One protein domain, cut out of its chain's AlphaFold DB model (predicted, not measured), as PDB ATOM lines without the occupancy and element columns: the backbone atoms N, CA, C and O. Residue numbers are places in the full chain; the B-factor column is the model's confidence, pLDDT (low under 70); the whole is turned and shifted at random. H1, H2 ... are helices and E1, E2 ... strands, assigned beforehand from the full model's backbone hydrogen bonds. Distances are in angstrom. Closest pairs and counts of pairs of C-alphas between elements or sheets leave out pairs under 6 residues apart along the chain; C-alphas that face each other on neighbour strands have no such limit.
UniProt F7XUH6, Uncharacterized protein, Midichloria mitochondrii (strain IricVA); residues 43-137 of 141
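What this domain is: This is residues 43 to 137 of the 141 residues of an uncharacterized protein of Midichloria mitochondrii (strain IricVA) (UniProt F7XUH6). Two long helices, H2 and H4, cross obliquely as the core, with short H1 at one end of the long axis and the hairpin E1 and E2 far out at the other. A second hairpin, E3 and E4, has E4 near H3 and H4. The printed part has 95 residues, with four named helices and four named strands in the order H1 H2 E1 E2 H3 H4 E3 E4; both two-stranded sheets are antiparallel, and the class is mixed. The whole is loose, with a radius of gyration of the C-alphas of 16.4 A, and spans 50 by 32 by 21 A.

How they stand to each other: Start at H1, residues 43 to 51, which touches H2, residues 54 to 68, only at the corner; the closest C-alphas, Tyr 50 and Tyr 57, are 5.2 A apart. Next look at the hairpin of E1, residues 75 to 78, and E2, residues 81 to 84, where N 76 and O 83 are 3.0 A apart. H3, residues 89 to 95, only just touches H4, residues 103 to 117, with 3 pairs of C-alphas within 8 A, and only at the corner; the closest are Lys 95 and Gly 103, 4.4 A. H4, the hub, touches H2 at a steep tilt of 44 degrees, opposite ways, closest at the C-alphas of Ser 64 and Ser 108, 4.9 A. In the hairpin of E3, residues 122 to 126, and E4, residues 132 to 136, N 123 and O 135 are 2.8 A apart. Every O i to N i+4 pair is within hydrogen-bond range in H2, H3 and H4, and 4 of 5 in H1.

Where its parts are: Find C-alpha 43, where H1 begins, at (86.563, 122.038, 94.454). H2 runs 20.9 A and H4 21.1 A; E4, 13.5 A long, ends at C-alpha 136, (94.861, 136.054, 91.351).

The domain as a whole: The two C-alphas farthest apart, Lys 52 and Lys 79, are 52.8 A apart. The printed part has no cut, and no link is long. Residues 128 to 132, 134 and 136 to 137 are under 70 in pLDDT.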
ATOM      1  N   ASN A  43      87.140 121.437  93.244       83.38
ATOM      2  CA  ASN A  43      86.563 122.038  94.454       83.38
ATOM      3  C   ASN A  43      86.381 121.014  95.586       83.38
ATOM      4  O   ASN A  43      86.737 121.269  96.737       83.38
ATOM      5  N   GLN A  44      85.870 119.820  95.264       86.44
ATOM      6  CA  GLN A  44      85.715 118.749  96.253       86.44
ATOM      7  C   GLN A  44      87.079 118.213  96.692       86.44
ATOM      8  O   GLN A  44      87.298 117.983  97.882       86.44
ATOM      9  N   PHE A  45      88.016 118.062  95.752       85.00
ATOM     10  CA  PHE A  45      89.364 117.607  96.068       85.00
ATOM     11  C   PHE A  45      90.076 118.571  97.023       85.00
ATOM     12  O   PHE A  45      90.581 118.128  98.049       85.00
ATOM     13  N   ALA A  46      90.033 119.879  96.763       88.81
ATOM     14  CA  ALA A  46      90.589 120.898  97.649       88.81
ATOM     15  C   ALA A  46      89.942 120.865  99.044       88.81
ATOM     16  O   ALA A  46      90.642 120.892 100.057       88.81
ATOM     17  N   GLY A  47      88.616 120.710  99.120       90.12
ATOM     18  CA  GLY A  47      87.912 120.609 100.398       90.12
ATOM     19  C   GLY A  47      88.369 119.417 101.248       90.12
ATOM     20  O   GLY A  47      88.576 119.550 102.454       90.12
ATOM     21  N   HIS A  48      88.559 118.246 100.639       89.38
ATOM     22  CA  HIS A  48      89.000 117.047 101.357       89.38
ATOM     23  C   HIS A  48      90.513 117.006 101.608       89.38
ATOM     24  O   HIS A  48      90.935 116.592 102.687       89.38
ATOM     25  N   ALA A  49      91.320 117.438 100.641       86.56
ATOM     26  CA  ALA A  49      92.773 117.330 100.687       86.56
ATOM     27  C   ALA A  49      93.448 118.492 101.424       86.56
ATOM     28  O   ALA A  49      94.508 118.282 102.002       86.56
ATOM     29  N   TYR A  50      92.853 119.689 101.431       92.31
ATOM     30  CA  TYR A  50      93.430 120.887 102.048       92.31
ATOM     31  C   TYR A  50      92.589 121.387 103.226       92.31
ATOM     32  O   TYR A  50      93.087 121.441 104.344       92.31
ATOM     33  N   THR A  51      91.298 121.683 103.032       92.75
ATOM     34  CA  THR A  51      90.471 122.297 104.093       92.75
ATOM     35  C   THR A  51      90.239 121.368 105.286       92.75
ATOM     36  O   THR A  51      90.318 121.801 106.432       92.75
ATOM     37  N   LYS A  52      89.956 120.081 105.042       95.00
ATOM     38  CA  LYS A  52      89.692 119.088 106.102       95.00
ATOM     39  C   LYS A  52      90.962 118.454 106.687       95.00
ATOM     40  O   LYS A  52      90.871 117.748 107.688       95.00
ATOM     41  N   ASN A  53      92.132 118.679 106.085       94.75
ATOM     42  CA  ASN A  53      93.389 118.058 106.496       94.75
ATOM     43  C   ASN A  53      94.364 119.105 107.056       94.75
ATOM     44  O   ASN A  53      94.996 119.851 106.314       94.75
ATOM     45  N   VAL A  54      94.541 119.098 108.380       97.00
ATOM     46  CA  VAL A  54      95.408 120.053 109.093       97.00
ATOM     47  C   VAL A  54      96.881 119.928 108.683       97.00
ATOM     48  O   VAL A  54      97.583 120.936 108.591       97.00
ATOM     49  N   ILE A  55      97.355 118.710 108.406       96.88
ATOM     50  CA  ILE A  55      98.750 118.458 108.017       96.88
ATOM     51  C   ILE A  55      99.010 119.057 106.637       96.88
ATOM     52  O   ILE A  55      99.966 119.810 106.463       96.88
ATOM     53  N   ALA A  56      98.134 118.767 105.671       95.88
ATOM     54  CA  ALA A  56      98.243 119.308 104.322       95.88
ATOM     55  C   ALA A  56      98.124 120.838 104.319       95.88
ATOM     56  O   ALA A  56      98.948 121.510 103.700       95.88
ATOM     57  N   TYR A  57      97.165 121.385 105.075       95.75
ATOM     58  CA  TYR A  57      97.007 122.827 105.253       95.75
ATOM     59  C   TYR A  57      98.306 123.486 105.731       95.75
ATOM     60  O   TYR A  57      98.787 124.445 105.122       95.75
ATOM     61  N   ARG A  58      98.916 122.952 106.800       97.38
ATOM     62  CA  ARG A  58     100.149 123.520 107.355       97.38
ATOM     63  C   ARG A  58     101.338 123.354 106.413       97.38
ATOM     64  O   ARG A  58     102.081 124.316 106.243       97.38
ATOM     65  N   ALA A  59     101.512 122.177 105.814       97.44
ATOM     66  CA  ALA A  59     102.632 121.894 104.918       97.44
ATOM     67  C   ALA A  59     102.624 122.823 103.695       97.44
ATOM     68  O   ALA A  59     103.629 123.468 103.404       97.44
ATOM     69  N   ILE A  60     101.471 122.954 103.035       96.44
ATOM     70  CA  ILE A  60     101.318 123.802 101.846       96.44
ATOM     71  C   ILE A  60     101.540 125.274 102.195       96.44
ATOM     72  O   ILE A  60     102.248 125.971 101.468       96.44
ATOM     73  N   ASN A  61     100.980 125.751 103.311       96.25
ATOM     74  CA  ASN A  61     101.147 127.148 103.714       96.25
ATOM     75  C   ASN A  61     102.589 127.473 104.094       96.25
ATOM     76  O   ASN A  61     103.070 128.534 103.718       96.25
ATOM     77  N   LEU A  62     103.284 126.564 104.783       97.44
ATOM     78  CA  LEU A  62     104.690 126.746 105.140       97.44
ATOM     79  C   LEU A  62     105.555 126.863 103.880       97.44
ATOM     80  O   LEU A  62     106.221 127.873 103.694       97.44
ATOM     81  N   VAL A  63     105.450 125.902 102.957       97.31
ATOM     82  CA  VAL A  63     106.211 125.929 101.696       97.31
ATOM     83  C   VAL A  63     105.894 127.183 100.876       97.31
ATOM     84  O   VAL A  63     106.794 127.801 100.313       97.31
ATOM     85  N   SER A  64     104.621 127.580 100.811       97.12
ATOM     86  CA  SER A  64     104.194 128.734 100.008       97.12
ATOM     87  C   SER A  64     104.665 130.063 100.593       97.12
ATOM     88  O   SER A  64     105.098 130.933  99.843       97.12
ATOM     89  N   GLN A  65     104.584 130.228 101.915       96.38
ATOM     90  CA  GLN A  65     105.046 131.435 102.603       96.38
ATOM     91  C   GLN A  65     106.568 131.553 102.538       96.38
ATOM     92  O   GLN A  65     107.078 132.620 102.201       96.38
ATOM     93  N   ASP A  66     107.284 130.451 102.768       97.12
ATOM     94  CA  ASP A  66     108.744 130.425 102.703       97.12
ATOM     95  C   ASP A  66     109.230 130.732 101.281       97.12
ATOM     96  O   ASP A  66     110.100 131.583 101.096       97.12
ATOM     97  N   ALA A  67     108.616 130.132 100.255       95.94
ATOM     98  CA  ALA A  67     108.942 130.429  98.861       95.94
ATOM     99  C   ALA A  67     108.643 131.891  98.485       95.94
ATOM    100  O   ALA A  67     109.432 132.518  97.780       95.94
ATOM    101  N   ALA A  68     107.531 132.449  98.971       95.00
ATOM    102  CA  ALA A  68     107.157 133.841  98.720       95.00
ATOM    103  C   ALA A  68     108.031 134.855  99.475       95.00
ATOM    104  O   ALA A  68     108.097 136.017  99.075       95.00
ATOM    105  N   SER A  69     108.710 134.435 100.545       94.31
ATOM    106  CA  SER A  69     109.617 135.297 101.312       94.31
ATOM    107  C   SER A  69     110.931 135.610 100.582       94.31
ATOM    108  O   SER A  69     111.636 136.553 100.946       94.31
ATOM    109  N   VAL A  70     111.268 134.841  99.540       93.75
ATOM    110  CA  VAL A  70     112.523 134.997  98.800       93.75
ATOM    111  C   VAL A  70     112.480 136.268  97.937       93.75
ATOM    112  O   VAL A  70     111.599 136.402  97.085       93.75
ATOM    113  N   PRO A  71     113.439 137.204  98.092       89.62
ATOM    114  CA  PRO A  71     113.452 138.432  97.309       89.62
ATOM    115  C   PRO A  71     113.741 138.143  95.832       89.62
ATOM    116  O   PRO A  71     114.728 137.488  95.485       89.62
ATOM    117  N   LEU A  72     112.899 138.685  94.952       89.06
ATOM    118  CA  LEU A  72     113.091 138.599  93.507       89.06
ATOM    119  C   LEU A  72     114.172 139.582  93.059       89.06
ATOM    120  O   LEU A  72     114.119 140.768  93.382       89.06
ATOM    121  N   LYS A  73     115.131 139.089  92.274       90.38
ATOM    122  CA  LYS A  73     116.183 139.901  91.658       90.38
ATOM    123  C   LYS A  73     115.969 139.978  90.158       90.38
ATOM    124  O   LYS A  73     115.785 138.950  89.505       90.38
ATOM    125  N   LEU A  74     116.015 141.191  89.618       89.81
ATOM    126  CA  LEU A  74     115.907 141.422  88.186       89.81
ATOM    127  C   LEU A  74     117.303 141.517  87.572       89.81
ATOM    128  O   LEU A  74     118.144 142.301  88.012       89.81
ATOM    129  N   TYR A  75     117.521 140.727  86.525       89.75
ATOM    130  CA  TYR A  75     118.743 140.760  85.738       89.75
ATOM    131  C   TYR A  75     118.414 141.157  84.307       89.75
ATOM    132  O   TYR A  75     117.565 140.535  83.670       89.75
ATOM    133  N   GLU A  76     119.097 142.181  83.812       86.62
ATOM    134  CA  GLU A  76     119.040 142.598  82.415       86.62
ATOM    135  C   GLU A  76     120.275 142.049  81.690       86.62
ATOM    136  O   GLU A  76     121.392 142.076  82.222       86.62
ATOM    137  N   PHE A  77     120.064 141.492  80.497       84.56
ATOM    138  CA  PHE A  77     121.128 140.947  79.661       84.56
ATOM    139  C   PHE A  77     121.383 141.909  78.504       84.56
ATOM    140  O   PHE A  77     120.605 141.934  77.553       84.56
ATOM    141  N   ASP A  78     122.488 142.654  78.556       82.75
ATOM    142  CA  ASP A  78     122.969 143.421  77.402       82.75
ATOM    143  C   ASP A  78     124.271 142.813  76.877       82.75
ATOM    144  O   ASP A  78     125.235 142.635  77.624       82.75
ATOM    145  N   LYS A  79     124.271 142.436  75.593       70.44
ATOM    146  CA  LYS A  79     125.425 142.015  74.770       70.44
ATOM    147  C   LYS A  79     126.450 141.037  75.385       70.44
ATOM    148  O   LYS A  79     127.506 140.877  74.776       70.44
ATOM    149  N   ARG A  80     126.119 140.339  76.492       71.69
ATOM    150  CA  ARG A  80     126.855 139.298  77.277       71.69
ATOM    151  C   ARG A  80     127.148 139.661  78.744       71.69
ATOM    152  O   ARG A  80     127.666 138.813  79.466       71.69
ATOM    153  N   VAL A  81     126.808 140.858  79.216       73.12
ATOM    154  CA  VAL A  81     126.982 141.255  80.624       73.12
ATOM    155  C   VAL A  81     125.652 141.113  81.366       73.12
ATOM    156  O   VAL A  81     124.628 141.628  80.923       73.12
ATOM    157  N   LYS A  82     125.670 140.404  82.504       81.31
ATOM    158  CA  LYS A  82     124.534 140.286  83.427       81.31
ATOM    159  C   LYS A  82     124.600 141.441  84.427       81.31
ATOM    160  O   LYS A  82     125.499 141.453  85.265       81.31
ATOM    161  N   GLN A  83     123.672 142.391  84.344       83.00
ATOM    162  CA  GLN A  83     123.587 143.507  85.293       83.00
ATOM    163  C   GLN A  83     122.375 143.322  86.211       83.00
ATOM    164  O   GLN A  83     121.273 143.037  85.742       83.00
ATOM    165  N   GLU A  84     122.588 143.436  87.526       84.88
ATOM    166  CA  GLU A  84     121.496 143.459  88.507       84.88
ATOM    167  C   GLU A  84     120.850 144.842  88.480       84.88
ATOM    168  O   GLU A  84     121.520 145.852  88.703       84.88
ATOM    169  N   LYS A  85     119.551 144.891  88.181       83.75
ATOM    170  CA  LYS A  85     118.791 146.136  88.112       83.75
ATOM    171  C   LYS A  85     117.852 146.208  89.301       83.75
ATOM    172  O   LYS A  85     116.868 145.476  89.372       83.75
ATOM    173  N   ASN A  86     118.170 147.103  90.228       80.81
ATOM    174  CA  ASN A  86     117.402 147.265  91.462       80.81
ATOM    175  C   ASN A  86     116.152 148.133  91.273       80.81
ATOM    176  O   ASN A  86     115.182 147.959  92.005       80.81
ATOM    177  N   ASP A  87     116.161 149.040  90.291       82.31
ATOM    178  CA  ASP A  87     115.061 149.972  90.043       82.31
ATOM    179  C   ASP A  87     114.422 149.702  88.674       82.31
ATOM    180  O   ASP A  87     114.987 149.987  87.613       82.31
ATOM    181  N   HIS A  88     113.262 149.045  88.696       86.94
ATOM    182  CA  HIS A  88     112.489 148.725  87.503       86.94
ATOM    183  C   HIS A  88     110.992 148.691  87.819       86.94
ATOM    184  O   HIS A  88     110.576 148.208  88.878       86.94
ATOM    185  N   ALA A  89     110.165 149.127  86.865       85.62
ATOM    186  CA  ALA A  89     108.709 149.174  87.017       85.62
ATOM    187  C   ALA A  89     108.103 147.803  87.363       85.62
ATOM    188  O   ALA A  89     107.199 147.716  88.186       85.62
ATOM    189  N   VAL A  90     108.649 146.717  86.804       86.12
ATOM    190  CA  VAL A  90     108.204 145.343  87.108       86.12
ATOM    191  C   VAL A  90     108.491 144.956  88.559       86.12
ATOM    192  O   VAL A  90     107.656 144.313  89.187       86.12
ATOM    193  N   LEU A  91     109.638 145.353  89.117       88.44
ATOM    194  CA  LEU A  91     109.977 145.030  90.506       88.44
ATOM    195  C   LEU A  91     109.063 145.794  91.475       88.44
ATOM    196  O   LEU A  91     108.586 145.233  92.460       88.44
ATOM    197  N   SER A  92     108.744 147.045  91.134       87.75
ATOM    198  CA  SER A  92     107.760 147.857  91.859       87.75
ATOM    199  C   SER A  92     106.347 147.266  91.778       87.75
ATOM    200  O   SER A  92     105.672 147.158  92.801       87.75
ATOM    201  N   LEU A  93     105.932 146.807  90.592       87.19
ATOM    202  CA  LEU A  93     104.651 146.136  90.374       87.19
ATOM    203  C   LEU A  93     104.538 144.837  91.178       87.19
ATOM    204  O   LEU A  93     103.530 144.594  91.830       87.19
ATOM    205  N   LEU A  94     105.576 143.999  91.158       87.56
ATOM    206  CA  LEU A  94     105.574 142.736  91.896       87.56
ATOM    207  C   LEU A  94     105.595 142.952  93.410       87.56
ATOM    208  O   LEU A  94     105.070 142.116  94.136       87.56
ATOM    209  N   LYS A  95     106.161 144.062  93.898       89.19
ATOM    210  CA  LYS A  95     106.160 144.406  95.327       89.19
ATOM    211  C   LYS A  95     104.768 144.798  95.834       89.19
ATOM    212  O   LYS A  95     104.412 144.440  96.957       89.19
ATOM    213  N   SER A  96     103.987 145.514  95.024       89.19
ATOM    214  CA  SER A  96     102.614 145.928  95.340       89.19
ATOM    215  C   SER A  96     101.706 145.716  94.120       89.19
ATOM    216  O   SER A  96     101.485 146.643  93.341       89.19
ATOM    217  N   PRO A  97     101.199 144.484  93.921       88.25
ATOM    218  CA  PRO A  97     100.425 144.131  92.733       88.25
ATOM    219  C   PRO A  97      99.019 144.744  92.702       88.25
ATOM    220  O   PRO A  97      98.480 144.982  91.623       88.25
ATOM    221  N   ASN A  98      98.419 144.995  93.866       87.38
ATOM    222  CA  ASN A  98      97.118 145.642  94.044       87.38
ATOM    223  C   ASN A  98      97.184 146.477  95.340       87.38
ATOM    224  O   ASN A  98      97.811 146.021  96.293       87.38
ATOM    225  N   PRO A  99      96.520 147.645  95.431       85.62
ATOM    226  CA  PRO A  99      96.343 148.382  96.686       85.62
ATOM    227  C   PRO A  99      95.987 147.546  97.929       85.62
ATOM    228  O   PRO A  99      96.351 147.925  99.037       85.62
ATOM    229  N   LEU A 100      95.273 146.428  97.758       87.94
ATOM    230  CA  LEU A 100      94.815 145.570  98.856       87.94
ATOM    231  C   LEU A 100      95.766 144.424  99.222       87.94
ATOM    232  O   LEU A 100      95.570 143.813 100.267       87.94
ATOM    233  N   LYS A 101      96.736 144.080  98.364       88.88
ATOM    234  CA  LYS A 101      97.589 142.896  98.547       88.88
ATOM    235  C   LYS A 101      99.056 143.218  98.305       88.88
ATOM    236  O   LYS A 101      99.416 143.861  97.320       88.88
ATOM    237  N   SER A 102      99.914 142.705  99.177       91.25
ATOM    238  CA  SER A 102     101.364 142.743  98.996       91.25
ATOM    239  C   SER A 102     101.840 141.711  97.964       91.25
ATOM    240  O   SER A 102     101.153 140.736  97.652       91.25
ATOM    241  N   GLY A 103     103.053 141.904  97.442       90.69
ATOM    242  CA  GLY A 103     103.690 140.946  96.536       90.69
ATOM    243  C   GLY A 103     103.863 139.552  97.136       90.69
ATOM    244  O   GLY A 103     103.626 138.551  96.464       90.69
ATOM    245  N   VAL A 104     104.223 139.486  98.421       93.25
ATOM    246  CA  VAL A 104     104.407 138.222  99.151       93.25
ATOM    247  C   VAL A 104     103.080 137.476  99.278       93.25
ATOM    248  O   VAL A 104     103.027 136.276  99.017       93.25
ATOM    249  N   GLU A 105     101.993 138.180  99.602       92.75
ATOM    250  CA  GLU A 105     100.655 137.580  99.657       92.75
ATOM    251  C   GLU A 105     100.231 137.037  98.292       92.75
ATOM    252  O   GLU A 105      99.828 135.876  98.203       92.75
ATOM    253  N   LEU A 106     100.405 137.816  97.216       92.75
ATOM    254  CA  LEU A 106     100.095 137.361  95.857       92.75
ATOM    255  C   LEU A 106     100.875 136.089  95.493       92.75
ATOM    256  O   LEU A 106     100.286 135.124  95.008       92.75
ATOM    257  N   LEU A 107     102.190 136.072  95.723       94.00
ATOM    258  CA  LEU A 107     103.031 134.915  95.406       94.00
ATOM    259  C   LEU A 107     102.637 133.689  96.234       94.00
ATOM    260  O   LEU A 107     102.539 132.591  95.687       94.00
ATOM    261  N   SER A 108     102.347 133.878  97.525       95.00
ATOM    262  CA  SER A 108     101.902 132.791  98.397       95.00
ATOM    263  C   SER A 108     100.604 132.157  97.889       95.00
ATOM    264  O   SER A 108     100.526 130.935  97.787       95.00
ATOM    265  N   GLU A 109      99.628 132.962  97.453       93.69
ATOM    266  CA  GLU A 109      98.381 132.465  96.864       93.69
ATOM    267  C   GLU A 109      98.637 131.683  95.575       93.69
ATOM    268  O   GLU A 109      98.114 130.583  95.404       93.69
ATOM    269  N   VAL A 110      99.483 132.202  94.679       94.50
ATOM    270  CA  VAL A 110      99.847 131.511  93.431       94.50
ATOM    271  C   VAL A 110     100.456 130.139  93.718       94.50
ATOM    272  O   VAL A 110     100.091 129.155  93.066       94.50
ATOM    273  N   TYR A 111     101.354 130.042  94.699       95.56
ATOM    274  CA  TYR A 111     101.957 128.767  95.090       95.56
ATOM    275  C   TYR A 111     100.949 127.809  95.725       95.56
ATOM    276  O   TYR A 111     101.001 126.614  95.430       95.56
ATOM    277  N   ILE A 112     100.011 128.310  96.531       94.75
ATOM    278  CA  ILE A 112      98.923 127.505  97.102       94.75
ATOM    279  C   ILE A 112      98.049 126.934  95.980       94.75
ATOM    280  O   ILE A 112      97.865 125.719  95.904       94.75
ATOM    281  N   TYR A 113      97.570 127.774  95.055       92.31
ATOM    282  CA  TYR A 113      96.738 127.329  93.932       92.31
ATOM    283  C   TYR A 113      97.451 126.306  93.053       92.31
ATOM    284  O   TYR A 113      96.876 125.271  92.706       92.31
ATOM    285  N   ARG A 114      98.735 126.538  92.767       92.50
ATOM    286  CA  ARG A 114      99.545 125.598  91.994       92.50
ATOM    287  C   ARG A 114      99.729 124.260  92.710       92.50
ATOM    288  O   ARG A 114      99.707 123.232  92.045       92.50
ATOM    289  N   GLN A 115      99.881 124.245  94.035       92.19
ATOM    290  CA  GLN A 115     100.010 123.001  94.805       92.19
ATOM    291  C   GLN A 115      98.691 122.222  94.913       92.19
ATOM    292  O   GLN A 115      98.711 120.996  94.842       92.19
ATOM    293  N   ILE A 116      97.551 122.905  95.061       90.81
ATOM    294  CA  ILE A 116      96.245 122.249  95.256       90.81
ATOM    295  C   ILE A 116      95.627 121.806  93.921       90.81
ATOM    296  O   ILE A 116      95.134 120.683  93.809       90.81
ATOM    297  N   HIS A 117      95.625 122.677  92.909       84.94
ATOM    298  CA  HIS A 117      94.950 122.432  91.625       84.94
ATOM    299  C   HIS A 117      95.905 122.051  90.489       84.94
ATOM    300  O   HIS A 117      95.450 121.638  89.423       84.94
ATOM    301  N   GLY A 118      97.218 122.199  90.676       87.62
ATOM    302  CA  GLY A 118      98.219 122.010  89.619       87.62
ATOM    303  C   GLY A 118      98.346 123.197  88.660       87.62
ATOM    304  O   GLY A 118      99.321 123.277  87.919       87.62
ATOM    305  N   ASN A 119      97.410 124.147  88.714       88.25
ATOM    306  CA  ASN A 119      97.348 125.328  87.861       88.25
ATOM    307  C   ASN A 119      97.156 126.584  88.717       88.25
ATOM    308  O   ASN A 119      96.494 126.543  89.753       88.25
ATOM    309  N   ALA A 120      97.707 127.704  88.261       91.44
ATOM    310  CA  ALA A 120      97.499 129.012  88.866       91.44
ATOM    311  C   ALA A 120      97.462 130.075  87.768       91.44
ATOM    312  O   ALA A 120      98.221 129.998  86.801       91.44
ATOM    313  N   TYR A 121      96.585 131.063  87.929       90.69
ATOM    314  CA  TYR A 121      96.365 132.110  86.939       90.69
ATOM    315  C   TYR A 121      96.436 133.484  87.592       90.69
ATOM    316  O   TYR A 121      95.915 133.705  88.688       90.69
ATOM    317  N   LEU A 122      97.062 134.413  86.880       91.06
ATOM    318  CA  LEU A 122      97.164 135.812  87.259       91.06
ATOM    319  C   LEU A 122      96.423 136.653  86.226       91.06
ATOM    320  O   LEU A 122      96.646 136.514  85.024       91.06
ATOM    321  N   LEU A 123      95.533 137.517  86.702       89.31
ATOM    322  CA  LEU A 123      94.936 138.575  85.907       89.31
ATOM    323  C   LEU A 123      95.874 139.768  85.932       89.31
ATOM    324  O   LEU A 123      96.100 140.319  87.003       89.31
ATOM    325  N   ALA A 124      96.357 140.198  84.773       86.69
ATOM    326  CA  ALA A 124      96.986 141.500  84.627       86.69
ATOM    327  C   ALA A 124      96.001 142.452  83.944       86.69
ATOM    328  O   ALA A 124      95.540 142.176  82.836       86.69
ATOM    329  N   VAL A 125      95.684 143.563  84.603       85.56
ATOM    330  CA  VAL A 125      94.910 144.664  84.024       85.56
ATOM    331  C   VAL A 125      95.859 145.828  83.797       85.56
ATOM    332  O   VAL A 125      96.517 146.282  84.732       85.56
ATOM    333  N   SER A 126      95.942 146.296  82.556       81.25
ATOM    334  CA  SER A 126      96.679 147.502  82.190       81.25
ATOM    335  C   SER A 126      95.703 148.635  81.917       81.25
ATOM    336  O   SER A 126      94.840 148.499  81.050       81.25
ATOM    337  N   ASP A 127      95.865 149.754  82.611       79.75
ATOM    338  CA  ASP A 127      95.218 151.001  82.211       79.75
ATOM    339  C   ASP A 127      95.998 151.656  81.054       79.75
ATOM    340  O   ASP A 127      97.207 151.441  80.907       79.75
ATOM    341  N   SER A 128      95.343 152.501  80.251       68.69
ATOM    342  CA  SER A 128      95.997 153.265  79.172       68.69
ATOM    343  C   SER A 128      97.111 154.182  79.692       68.69
ATOM    344  O   SER A 128      97.998 154.571  78.940       68.69
ATOM    345  N   ASN A 129      97.098 154.479  80.995       61.19
ATOM    346  CA  ASN A 129      98.122 155.220  81.731       61.19
ATOM    347  C   ASN A 129      99.270 154.340  82.276       61.19
ATOM    348  O   ASN A 129      99.899 154.705  83.267       61.19
ATOM    349  N   SER A 130      99.502 153.163  81.676       57.62
ATOM    350  CA  SER A 130     100.590 152.210  81.973       57.62
ATOM    351  C   SER A 130     100.675 151.684  83.416       57.62
ATOM    352  O   SER A 130     101.633 150.997  83.779       57.62
ATOM    353  N   LYS A 131      99.642 151.916  84.235       60.50
ATOM    354  CA  LYS A 131      99.490 151.269  85.540       60.50
ATOM    355  C   LYS A 131      99.003 149.842  85.338       60.50
ATOM    356  O   LYS A 131      97.912 149.614  84.817       60.50
ATOM    357  N   LEU A 132      99.830 148.895  85.758       62.97
ATOM    358  CA  LEU A 132      99.494 147.482  85.800       62.97
ATOM    359  C   LEU A 132      98.984 147.140  87.200       62.97
ATOM    360  O   LEU A 132      99.571 147.557  88.194       62.97
ATOM    361  N   VAL A 133      97.897 146.379  87.271       71.12
ATOM    362  CA  VAL A 133      97.393 145.766  88.503       71.12
ATOM    363  C   VAL A 133      97.300 144.272  88.264       71.12
ATOM    364  O   VAL A 133      96.808 143.838  87.221       71.12
ATOM    365  N   CYS A 134      97.792 143.486  89.217       65.25
ATOM    366  CA  CYS A 134      97.777 142.036  89.134       65.25
ATOM    367  C   CYS A 134      96.952 141.438  90.273       65.25
ATOM    368  O   CYS A 134      97.182 141.738  91.444       65.25
ATOM    369  N   THR A 135      95.996 140.575  89.945       71.50
ATOM    370  CA  THR A 135      95.217 139.829  90.940       71.50
ATOM    371  C   THR A 135      95.112 138.369  90.544       71.50
ATOM    372  O   THR A 135      94.934 138.039  89.377       71.50
ATOM    373  N   THR A 136      95.186 137.474  91.518       65.06
ATOM    374  CA  THR A 136      94.861 136.054  91.351       65.06
ATOM    375  C   THR A 136      93.408 135.897  90.901       65.06
ATOM    376  O   THR A 136      92.489 136.453  91.513       65.06
ATOM    377  N   TRP A 137      93.192 135.143  89.821       52.38
ATOM    378  CA  TRP A 137      91.839 134.799  89.384       52.38
ATOM    379  C   TRP A 137      91.237 133.795  90.364       52.38
ATOM    380  O   TRP A 137      91.704 132.662  90.469       52.38
TER     381      TRP A 137